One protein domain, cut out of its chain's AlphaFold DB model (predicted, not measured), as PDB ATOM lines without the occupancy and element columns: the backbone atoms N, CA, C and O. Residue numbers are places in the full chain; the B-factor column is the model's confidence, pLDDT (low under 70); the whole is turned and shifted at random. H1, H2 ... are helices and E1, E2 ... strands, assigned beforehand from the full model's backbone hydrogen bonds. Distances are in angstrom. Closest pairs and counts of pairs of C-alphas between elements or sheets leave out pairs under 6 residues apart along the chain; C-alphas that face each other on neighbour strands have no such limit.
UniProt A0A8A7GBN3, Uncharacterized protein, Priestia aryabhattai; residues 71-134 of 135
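Overview. This is residues 71 to 134 of the 135 residues of an uncharacterized protein of Priestia aryabhattai (UniProt A0A8A7GBN3). A twisted sheet of four antiparallel strands has one helix, H1, packed along one of its faces over E3 and E4, while the other face is bare of named helices. The strands form a meander, each the antiparallel neighbour of the one before, in the order E1, E2, E3, E4, and the loop between E3 and E4 reaches one end of the long axis at Glu 101. The printed part has 64 residues with four named strands followed by one named helix, and its class is mixed, helices and strands. It is compact, with a radius of gyration of the C-alphas of 12.1 A, and flat in outline, spanning 36 by 31 by 15 A.

Arrangement. The sheet is built of E1, residues 71 to 75, E2, residues 80 to 87, E3, residues 90 to 97, and E4, residues 107 to 114. The inner strands E2 and E3 form a hairpin, antiparallel at 160 degrees between their directions, with N 83 and O 94 within hydrogen-bond range at 2.8 A. E1 is an edge strand and forms a hairpin with E2, antiparallel at 171 degrees, with N 74 and O 82 2.8 A apart. E4 is the other edge strand and forms a hairpin with E3, antiparallel at 160 degrees, with N 95 and O 109 2.8 A apart. E4 bends by 54 degrees at residue 111. E1 and E4 are apart. H1, residues 117 to 132, is on the sheet at a height over the sheet of 8.5 A, in two layers, a helix on one face of a sheet. It runs along the strands, at 16 degrees to E3 on the local plane. The closest C-alphas of H1 and E4 are those of Val 120 and Gly 114, 6.0 A apart, and those of H1 and E3 are Phe 117 and Trp 91, also 6.0 A apart. In H1 every O i to N i+4 pair is within hydrogen-bond range.

Along the chain. E1 begins at C-alpha 71, (93.592, 129.670, 132.128), and is 13.5 A long from first to last C-alpha. E2 measures 20.9 A, E3 22.0 A and E4 21.1 A, and E4 begins at C-alpha 107, (92.954, 110.951, 135.440). H1 measures 22.0 A and ends at C-alpha 132, (111.205, 117.994, 139.500).

Size, cuts and confidence. The two C-alphas farthest apart are those of Glu 101 and Thr 116, 35.9 A. The printed part has no cut. The links E1 to E2, E2 to E3 and E4 to H1 are tight, and that from E3 to E4, with 9 residues, is short. The mean pLDDT of the printed part is 94.2, and residue 134 is under 70.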
ATOM      1  N   LEU A  71      93.102 131.026 132.385       96.56
ATOM      2  CA  LEU A  71      93.592 129.670 132.128       96.56
ATOM      3  C   LEU A  71      95.079 129.675 131.783       96.56
ATOM      4  O   LEU A  71      95.499 130.282 130.793       96.56
ATOM      5  N   TYR A  72      95.850 128.919 132.555       98.12
ATOM      6  CA  TYR A  72      97.284 128.729 132.373       98.12
ATOM      7  C   TYR A  72      97.609 127.244 132.270       98.12
ATOM      8  O   TYR A  72      97.031 126.429 132.992       98.12
ATOM      9  N   THR A  73      98.550 126.892 131.396       98.25
ATOM     10  CA  THR A  73      98.913 125.499 131.119       98.25
ATOM     11  C   THR A  73     100.423 125.293 131.188       98.25
ATOM     12  O   THR A  73     101.203 126.146 130.774       98.25
ATOM     13  N   LEU A  74     100.859 124.154 131.717       97.88
ATOM     14  CA  LEU A  74     102.255 123.723 131.709       97.88
ATOM     15  C   LEU A  74     102.311 122.240 131.347       97.88
ATOM     16  O   LEU A  74     101.713 121.403 132.021       97.88
ATOM     17  N   THR A  75     103.044 121.906 130.288       95.88
ATOM     18  CA  THR A  75     103.274 120.505 129.915       95.88
ATOM     19  C   THR A  75     104.362 119.933 130.816       95.88
ATOM     20  O   THR A  75     105.482 120.438 130.812       95.88
ATOM     21  N   LEU A  76     104.034 118.904 131.601       94.94
ATOM     22  CA  LEU A  76     105.000 118.227 132.473       94.94
ATOM     23  C   LEU A  76     105.744 117.126 131.713       94.94
ATOM     24  O   LEU A  76     106.956 116.989 131.838       94.94
ATOM     25  N   ASP A  77     105.006 116.356 130.917       93.50
ATOM     26  CA  ASP A  77     105.530 115.334 130.016       93.50
ATOM     27  C   ASP A  77     104.518 115.072 128.882       93.50
ATOM     28  O   ASP A  77     103.519 115.777 128.742       93.50
ATOM     29  N   LYS A  78     104.760 114.041 128.063       92.12
ATOM     30  CA  LYS A  78     103.908 113.670 126.919       92.12
ATOM     31  C   LYS A  78     102.432 113.429 127.279       92.12
ATOM     32  O   LYS A  78     101.569 113.541 126.410       92.12
ATOM     33  N   TYR A  79     102.150 113.027 128.511       94.62
ATOM     34  CA  TYR A  79     100.836 112.594 128.969       94.62
ATOM     35  C   TYR A  79     100.262 113.491 130.064       94.62
ATOM     36  O   TYR A  79      99.054 113.476 130.265       94.62
ATOM     37  N   ASN A  80     101.084 114.257 130.774       95.75
ATOM     38  CA  ASN A  80     100.653 115.047 131.920       95.75
ATOM     39  C   ASN A  80     100.708 116.543 131.612       95.75
ATOM     40  O   ASN A  80     101.775 117.098 131.339       95.75
ATOM     41  N   ILE A  81      99.557 117.204 131.732       97.19
ATOM     42  CA  ILE A  81      99.430 118.658 131.606       97.19
ATOM     43  C   ILE A  81      98.918 119.212 132.930       97.19
ATOM     44  O   ILE A  81      97.959 118.711 133.514       97.19
ATOM     45  N   LEU A  82      99.586 120.244 133.420       98.19
ATOM     46  CA  LEU A  82      99.215 120.990 134.607       98.19
ATOM     47  C   LEU A  82      98.427 122.233 134.203       98.19
ATOM     48  O   LEU A  82      98.867 123.003 133.353       98.19
ATOM     49  N   TYR A  83      97.297 122.443 134.862       98.38
ATOM     50  CA  TYR A  83      96.429 123.592 134.681       98.38
ATOM     51  C   TYR A  83      96.388 124.428 135.960       98.38
ATOM     52  O   TYR A  83      96.427 123.893 137.076       98.38
ATOM     53  N   ILE A  84      96.304 125.744 135.789       98.25
ATOM     54  CA  ILE A  84      95.785 126.678 136.789       98.25
ATOM     55  C   ILE A  84      94.634 127.415 136.112       98.25
ATOM     56  O   ILE A  84      94.838 128.051 135.078       98.25
ATOM     57  N   GLU A  85      93.437 127.313 136.671       97.94
ATOM     58  CA  GLU A  85      92.223 127.853 136.067       97.94
ATOM     59  C   GLU A  85      91.389 128.625 137.089       97.94
ATOM     60  O   GLU A  85      91.313 128.232 138.255       97.94
ATOM     61  N   LYS A  86      90.763 129.720 136.653       95.69
ATOM     62  CA  LYS A  86      89.758 130.445 137.425       95.69
ATOM     63  C   LYS A  86      88.350 130.005 137.010       95.69
ATOM     64  O   LYS A  86      87.927 130.297 135.893       95.69
ATOM     65  N   THR A  87      87.607 129.391 137.925       91.12
ATOM     66  CA  THR A  87      86.201 128.982 137.762       91.12
ATOM     67  C   THR A  87      85.378 129.458 138.960       91.12
ATOM     68  O   THR A  87      85.817 129.333 140.099       91.12
ATOM     69  N   ASP A  88      84.206 130.058 138.722       85.81
ATOM     70  CA  ASP A  88      83.268 130.511 139.771       85.81
ATOM     71  C   ASP A  88      83.933 131.281 140.934       85.81
ATOM     72  O   ASP A  88      83.724 131.001 142.114       85.81
ATOM     73  N   ASP A  89      84.799 132.235 140.579       86.25
ATOM     74  CA  ASP A  89      85.608 133.052 141.497       86.25
ATOM     75  C   ASP A  89      86.615 132.313 142.388       86.25
ATOM     76  O   ASP A  89      87.275 132.926 143.231       86.25
ATOM     77  N   LYS A  90      86.845 131.033 142.121       95.56
ATOM     78  CA  LYS A  90      87.918 130.247 142.719       95.56
ATOM     79  C   LYS A  90      89.005 129.968 141.701       95.56
ATOM     80  O   LYS A  90      88.776 129.887 140.501       95.56
ATOM     81  N   TRP A  91      90.209 129.829 142.215       97.81
ATOM     82  CA  TRP A  91      91.343 129.302 141.489       97.81
ATOM     83  C   TRP A  91      91.492 127.828 141.819       97.81
ATOM     84  O   TRP A  91      91.411 127.425 142.981       97.81
ATOM     85  N   GLU A  92      91.751 127.036 140.798       98.12
ATOM     86  CA  GLU A  92      92.034 125.617 140.901       98.12
ATOM     87  C   GLU A  92      93.358 125.325 140.206       98.12
ATOM     88  O   GLU A  92      93.624 125.838 139.120       98.12
ATOM     89  N   SER A  93      94.183 124.471 140.811       98.31
ATOM     90  CA  SER A  93      95.295 123.850 140.104       98.31
ATOM     91  C   SER A  93      95.135 122.342 140.081       98.31
ATOM     92  O   SER A  93      94.972 121.703 141.123       98.31
ATOM     93  N   ARG A  94      95.216 121.763 138.884       98.38
ATOM     94  CA  ARG A  94      95.041 120.328 138.655       98.38
ATOM     95  C   ARG A  94      96.009 119.811 137.603       98.38
ATOM     96  O   ARG A  94      96.341 120.513 136.656       98.38
ATOM     97  N   VAL A  95      96.441 118.565 137.754       98.12
ATOM     98  CA  VAL A  95      97.123 117.818 136.693       98.12
ATOM     99  C   VAL A  95      96.105 116.923 136.014       98.12
ATOM    100  O   VAL A  95      95.419 116.144 136.680       98.12
ATOM    101  N   GLU A  96      96.048 117.002 134.697       97.75
ATOM    102  CA  GLU A  96      95.301 116.080 133.862       97.75
ATOM    103  C   GLU A  96      96.275 115.123 133.176       97.75
ATOM    104  O   GLU A  96      97.259 115.539 132.560       97.75
ATOM    105  N   THR A  97      96.002 113.826 133.302       97.44
ATOM    106  CA  THR A  97      96.750 112.764 132.632       97.44
ATOM    107  C   THR A  97      95.950 112.251 131.444       97.44
ATOM    108  O   THR A  97      94.809 111.798 131.582       97.44
ATOM    109  N   TYR A  98      96.587 112.263 130.286       95.06
ATOM    110  CA  TYR A  98      96.103 111.766 129.010       95.06
ATOM    111  C   TYR A  98      96.808 110.457 128.647       95.06
ATOM    112  O   TYR A  98      97.838 110.098 129.210       95.06
ATOM    113  N   GLN A  99      96.259 109.719 127.688       92.19
ATOM    114  CA  GLN A  99      96.878 108.501 127.170       92.19
ATOM    115  C   GLN A  99      96.851 108.535 125.647       92.19
ATOM    116  O   GLN A  99      95.937 109.102 125.046       92.19
ATOM    117  N   LYS A 100      97.848 107.906 125.019       87.69
ATOM    118  CA  LYS A 100      97.886 107.734 123.564       87.69
ATOM    119  C   LYS A 100      96.548 107.160 123.071       87.69
ATOM    120  O   LYS A 100      95.991 106.272 123.710       87.69
ATOM    121  N   GLU A 101      96.043 107.707 121.965       88.31
ATOM    122  CA  GLU A 101      94.776 107.328 121.309       88.31
ATOM    123  C   GLU A 101      93.492 107.620 122.108       88.31
ATOM    124  O   GLU A 101      92.390 107.454 121.583       88.31
ATOM    125  N   ARG A 102      93.591 108.155 123.331       85.31
ATOM    126  CA  ARG A 102      92.431 108.632 124.089       85.31
ATOM    127  C   ARG A 102      92.309 110.144 123.975       85.31
ATOM    128  O   ARG A 102      93.171 110.887 124.425       85.31
ATOM    129  N   LYS A 103      91.185 110.602 123.419       83.19
ATOM    130  CA  LYS A 103      90.851 112.036 123.336       83.19
ATOM    131  C   LYS A 103      90.436 112.648 124.679       83.19
ATOM    132  O   LYS A 103      90.387 113.863 124.798       83.19
ATOM    133  N   LYS A 104      90.075 111.817 125.661       91.88
ATOM    134  CA  LYS A 104      89.583 112.254 126.971       91.88
ATOM    135  C   LYS A 104      90.655 112.077 128.037       91.88
ATOM    136  O   LYS A 104      91.454 111.142 127.962       91.88
ATOM    137  N   VAL A 105      90.598 112.943 129.045       93.06
ATOM    138  CA  VAL A 105      91.384 112.811 130.271       93.06
ATOM    139  C   VAL A 105      91.121 111.449 130.919       93.06
ATOM    140  O   VAL A 105      89.982 110.986 130.999       93.06
ATOM    141  N   VAL A 106      92.191 110.787 131.345       95.56
ATOM    142  CA  VAL A 106      92.141 109.473 132.002       95.56
ATOM    143  C   VAL A 106      92.175 109.627 133.517       95.56
ATOM    144  O   VAL A 106      91.588 108.824 134.238       95.56
ATOM    145  N   LYS A 107      92.853 110.664 134.012       96.44
ATOM    146  CA  LYS A 107      92.954 110.951 135.440       96.44
ATOM    147  C   LYS A 107      93.072 112.447 135.674       96.44
ATOM    148  O   LYS A 107      93.833 113.117 134.988       96.44
ATOM    149  N   ILE A 108      92.371 112.929 136.693       97.38
ATOM    150  CA  ILE A 108      92.525 114.284 137.215       97.38
ATOM    151  C   ILE A 108      93.100 114.175 138.623       97.38
ATOM    152  O   ILE A 108      92.633 113.381 139.442       97.38
ATOM    153  N   LYS A 109      94.134 114.960 138.901       97.44
ATOM    154  CA  LYS A 109      94.706 115.120 140.232       97.44
ATOM    155  C   LYS A 109      94.626 116.582 140.629       97.44
ATOM    156  O   LYS A 109      95.371 117.404 140.104       97.44
ATOM    157  N   LEU A 110      93.775 116.873 141.603       97.75
ATOM    158  CA  LEU A 110      93.715 118.186 142.225       97.75
ATOM    159  C   LEU A 110      94.987 118.435 143.050       97.75
ATOM    160  O   LEU A 110      95.399 117.576 143.834       97.75
ATOM    161  N   ILE A 111      95.630 119.585 142.845       97.44
ATOM    162  CA  ILE A 111      96.752 120.048 143.671       97.44
ATOM    163  C   ILE A 111      96.210 120.882 144.822       97.44
ATOM    164  O   ILE A 111      96.491 120.568 145.975       97.44
ATOM    165  N   ASP A 112      95.460 121.935 144.503       97.62
ATOM    166  CA  ASP A 112      94.820 122.796 145.494       97.62
ATOM    167  C   ASP A 112      93.707 123.634 144.847       97.62
ATOM    168  O   ASP A 112      93.659 123.793 143.621       97.62
ATOM    169  N   THR A 113      92.844 124.198 145.689       97.56
ATOM    170  CA  THR A 113      91.842 125.208 145.318       97.56
ATOM    171  C   THR A 113      91.915 126.373 146.292       97.56
ATOM    172  O   THR A 113      92.226 126.189 147.467       97.56
ATOM    173  N   GLY A 114      91.612 127.585 145.842       96.00
ATOM    174  CA  GLY A 114      91.628 128.745 146.724       96.00
ATOM    175  C   GLY A 114      90.942 129.963 146.136       96.00
ATOM    176  O   GLY A 114      90.698 130.049 144.940       96.00
ATOM    177  N   ASN A 115      90.651 130.938 146.992       95.19
ATOM    178  CA  ASN A 115      89.994 132.179 146.569       95.19
ATOM    179  C   ASN A 115      90.970 133.174 145.919       95.19
ATOM    180  O   ASN A 115      90.544 134.148 145.304       95.19
ATOM    181  N   THR A 116      92.283 132.961 146.052       95.31
ATOM    182  CA  THR A 116      93.308 133.858 145.509       95.31
ATOM    183  C   THR A 116      94.267 133.119 144.588       95.31
ATOM    184  O   THR A 116      94.628 131.963 144.817       95.31
ATOM    185  N   PHE A 117      94.698 133.824 143.543       96.81
ATOM    186  CA  PHE A 117      95.657 133.318 142.568       96.81
ATOM    187  C   PHE A 117      97.006 132.995 143.223       96.81
ATOM    188  O   PHE A 117      97.529 131.900 143.031       96.81
ATOM    189  N   ASP A 118      97.528 133.904 144.052       97.25
ATOM    190  CA  ASP A 118      98.853 133.763 144.670       97.25
ATOM    191  C   ASP A 118      98.946 132.509 145.550       97.25
ATOM    192  O   ASP A 118      99.956 131.804 145.537       97.25
ATOM    193  N   PHE A 119      97.869 132.190 146.278       97.44
ATOM    194  CA  PHE A 119      97.795 130.981 147.094       97.44
ATOM    195  C   PHE A 119      97.904 129.722 146.232       97.44
ATOM    196  O   PHE A 119      98.730 128.849 146.512       97.44
ATOM    197  N   VAL A 120      97.105 129.637 145.166       98.06
ATOM    198  CA  VAL A 120      97.112 128.476 144.271       98.06
ATOM    199  C   VAL A 120      98.453 128.369 143.549       98.06
ATOM    200  O   VAL A 120      99.060 127.300 143.571       98.06
ATOM    201  N   LEU A 121      98.994 129.472 143.022       98.06
ATOM    202  CA  LEU A 121     100.309 129.482 142.376       98.06
ATOM    203  C   LEU A 121     101.422 129.026 143.330       98.06
ATOM    204  O   LEU A 121     102.285 128.244 142.930       98.06
ATOM    205  N   TYR A 122     101.407 129.461 144.593       97.75
ATOM    206  CA  TYR A 122     102.374 129.019 145.604       97.75
ATOM    207  C   TYR A 122     102.328 127.498 145.818       97.75
ATOM    208  O   TYR A 122     103.363 126.823 145.805       97.75
ATOM    209  N   LYS A 123     101.124 126.937 145.968       98.00
ATOM    210  CA  LYS A 123     100.917 125.488 146.130       98.00
ATOM    211  C   LYS A 123     101.383 124.718 144.905       98.00
ATOM    212  O   LYS A 123     102.061 123.694 145.040       98.00
ATOM    213  N   THR A 124     101.104 125.250 143.723       97.88
ATOM    214  CA  THR A 124     101.532 124.677 142.453       97.88
ATOM    215  C   THR A 124     103.051 124.708 142.290       97.88
ATOM    216  O   THR A 124     103.639 123.678 141.965       97.88
ATOM    217  N   LYS A 125     103.727 125.819 142.611       97.06
ATOM    218  CA  LYS A 125     105.202 125.907 142.610       97.06
ATOM    219  C   LYS A 125     105.827 124.889 143.567       97.06
ATOM    220  O   LYS A 125     106.774 124.191 143.206       97.06
ATOM    221  N   ARG A 126     105.260 124.722 144.767       96.56
ATOM    222  CA  ARG A 126     105.708 123.695 145.725       96.56
ATOM    223  C   ARG A 126     105.529 122.277 145.174       96.56
ATOM    224  O   ARG A 126     106.398 121.430 145.377       96.56
ATOM    225  N   TYR A 127     104.417 122.014 144.490       96.12
ATOM    226  CA  TYR A 127     104.183 120.738 143.818       96.12
ATOM    227  C   TYR A 127     105.231 120.474 142.730       96.12
ATOM    228  O   TYR A 127     105.837 119.400 142.744       96.12
ATOM    229  N   LEU A 128     105.476 121.455 141.854       95.44
ATOM    230  CA  LEU A 128     106.475 121.388 140.785       95.44
ATOM    231  C   LEU A 128     107.868 121.086 141.336       95.44
ATOM    232  O   LEU A 128     108.480 120.106 140.921       95.44
ATOM    233  N   ASN A 129     108.319 121.831 142.347       94.19
ATOM    234  CA  ASN A 129     109.617 121.591 142.984       94.19
ATOM    235  C   ASN A 129     109.746 120.153 143.497       94.19
ATOM    236  O   ASN A 129     110.781 119.518 143.319       94.19
ATOM    237  N   ARG A 130     108.680 119.601 144.090       93.81
ATOM    238  CA  ARG A 130     108.699 118.236 144.630       93.81
ATOM    239  C   ARG A 130     108.771 117.159 143.546       93.81
ATOM    240  O   ARG A 130     109.306 116.091 143.823       93.81
ATOM    241  N   ILE A 131     108.170 117.377 142.377       91.62
ATOM    242  CA  ILE A 131     108.203 116.386 141.288       91.62
ATOM    243  C   ILE A 131     109.460 116.520 140.431       91.62
ATOM    244  O   ILE A 131     109.975 115.504 139.989       91.62
ATOM    245  N   LEU A 132     109.985 117.737 140.264       84.81
ATOM    246  CA  LEU A 132     111.205 117.994 139.500       84.81
ATOM    247  C   LEU A 132     112.468 117.596 140.272       84.81
ATOM    248  O   LEU A 132     113.399 117.100 139.665       84.81
ATOM    249  N   GLN A 133     112.497 117.731 141.603       75.06
ATOM    250  CA  GLN A 133     113.610 117.217 142.425       75.06
ATOM    251  C   GLN A 133     113.638 115.684 142.535       75.06
ATOM    252  O   GLN A 133     114.595 115.122 143.058       75.06
ATOM    253  N   LYS A 134     112.558 115.010 142.129       55.75
ATOM    254  CA  LYS A 134     112.461 113.545 142.112       55.75
ATOM    255  C   LYS A 134     112.732 112.945 140.729       55.75
ATOM    256  O   LYS A 134     112.639 111.724 140.608       55.75
TER     257      LYS A 134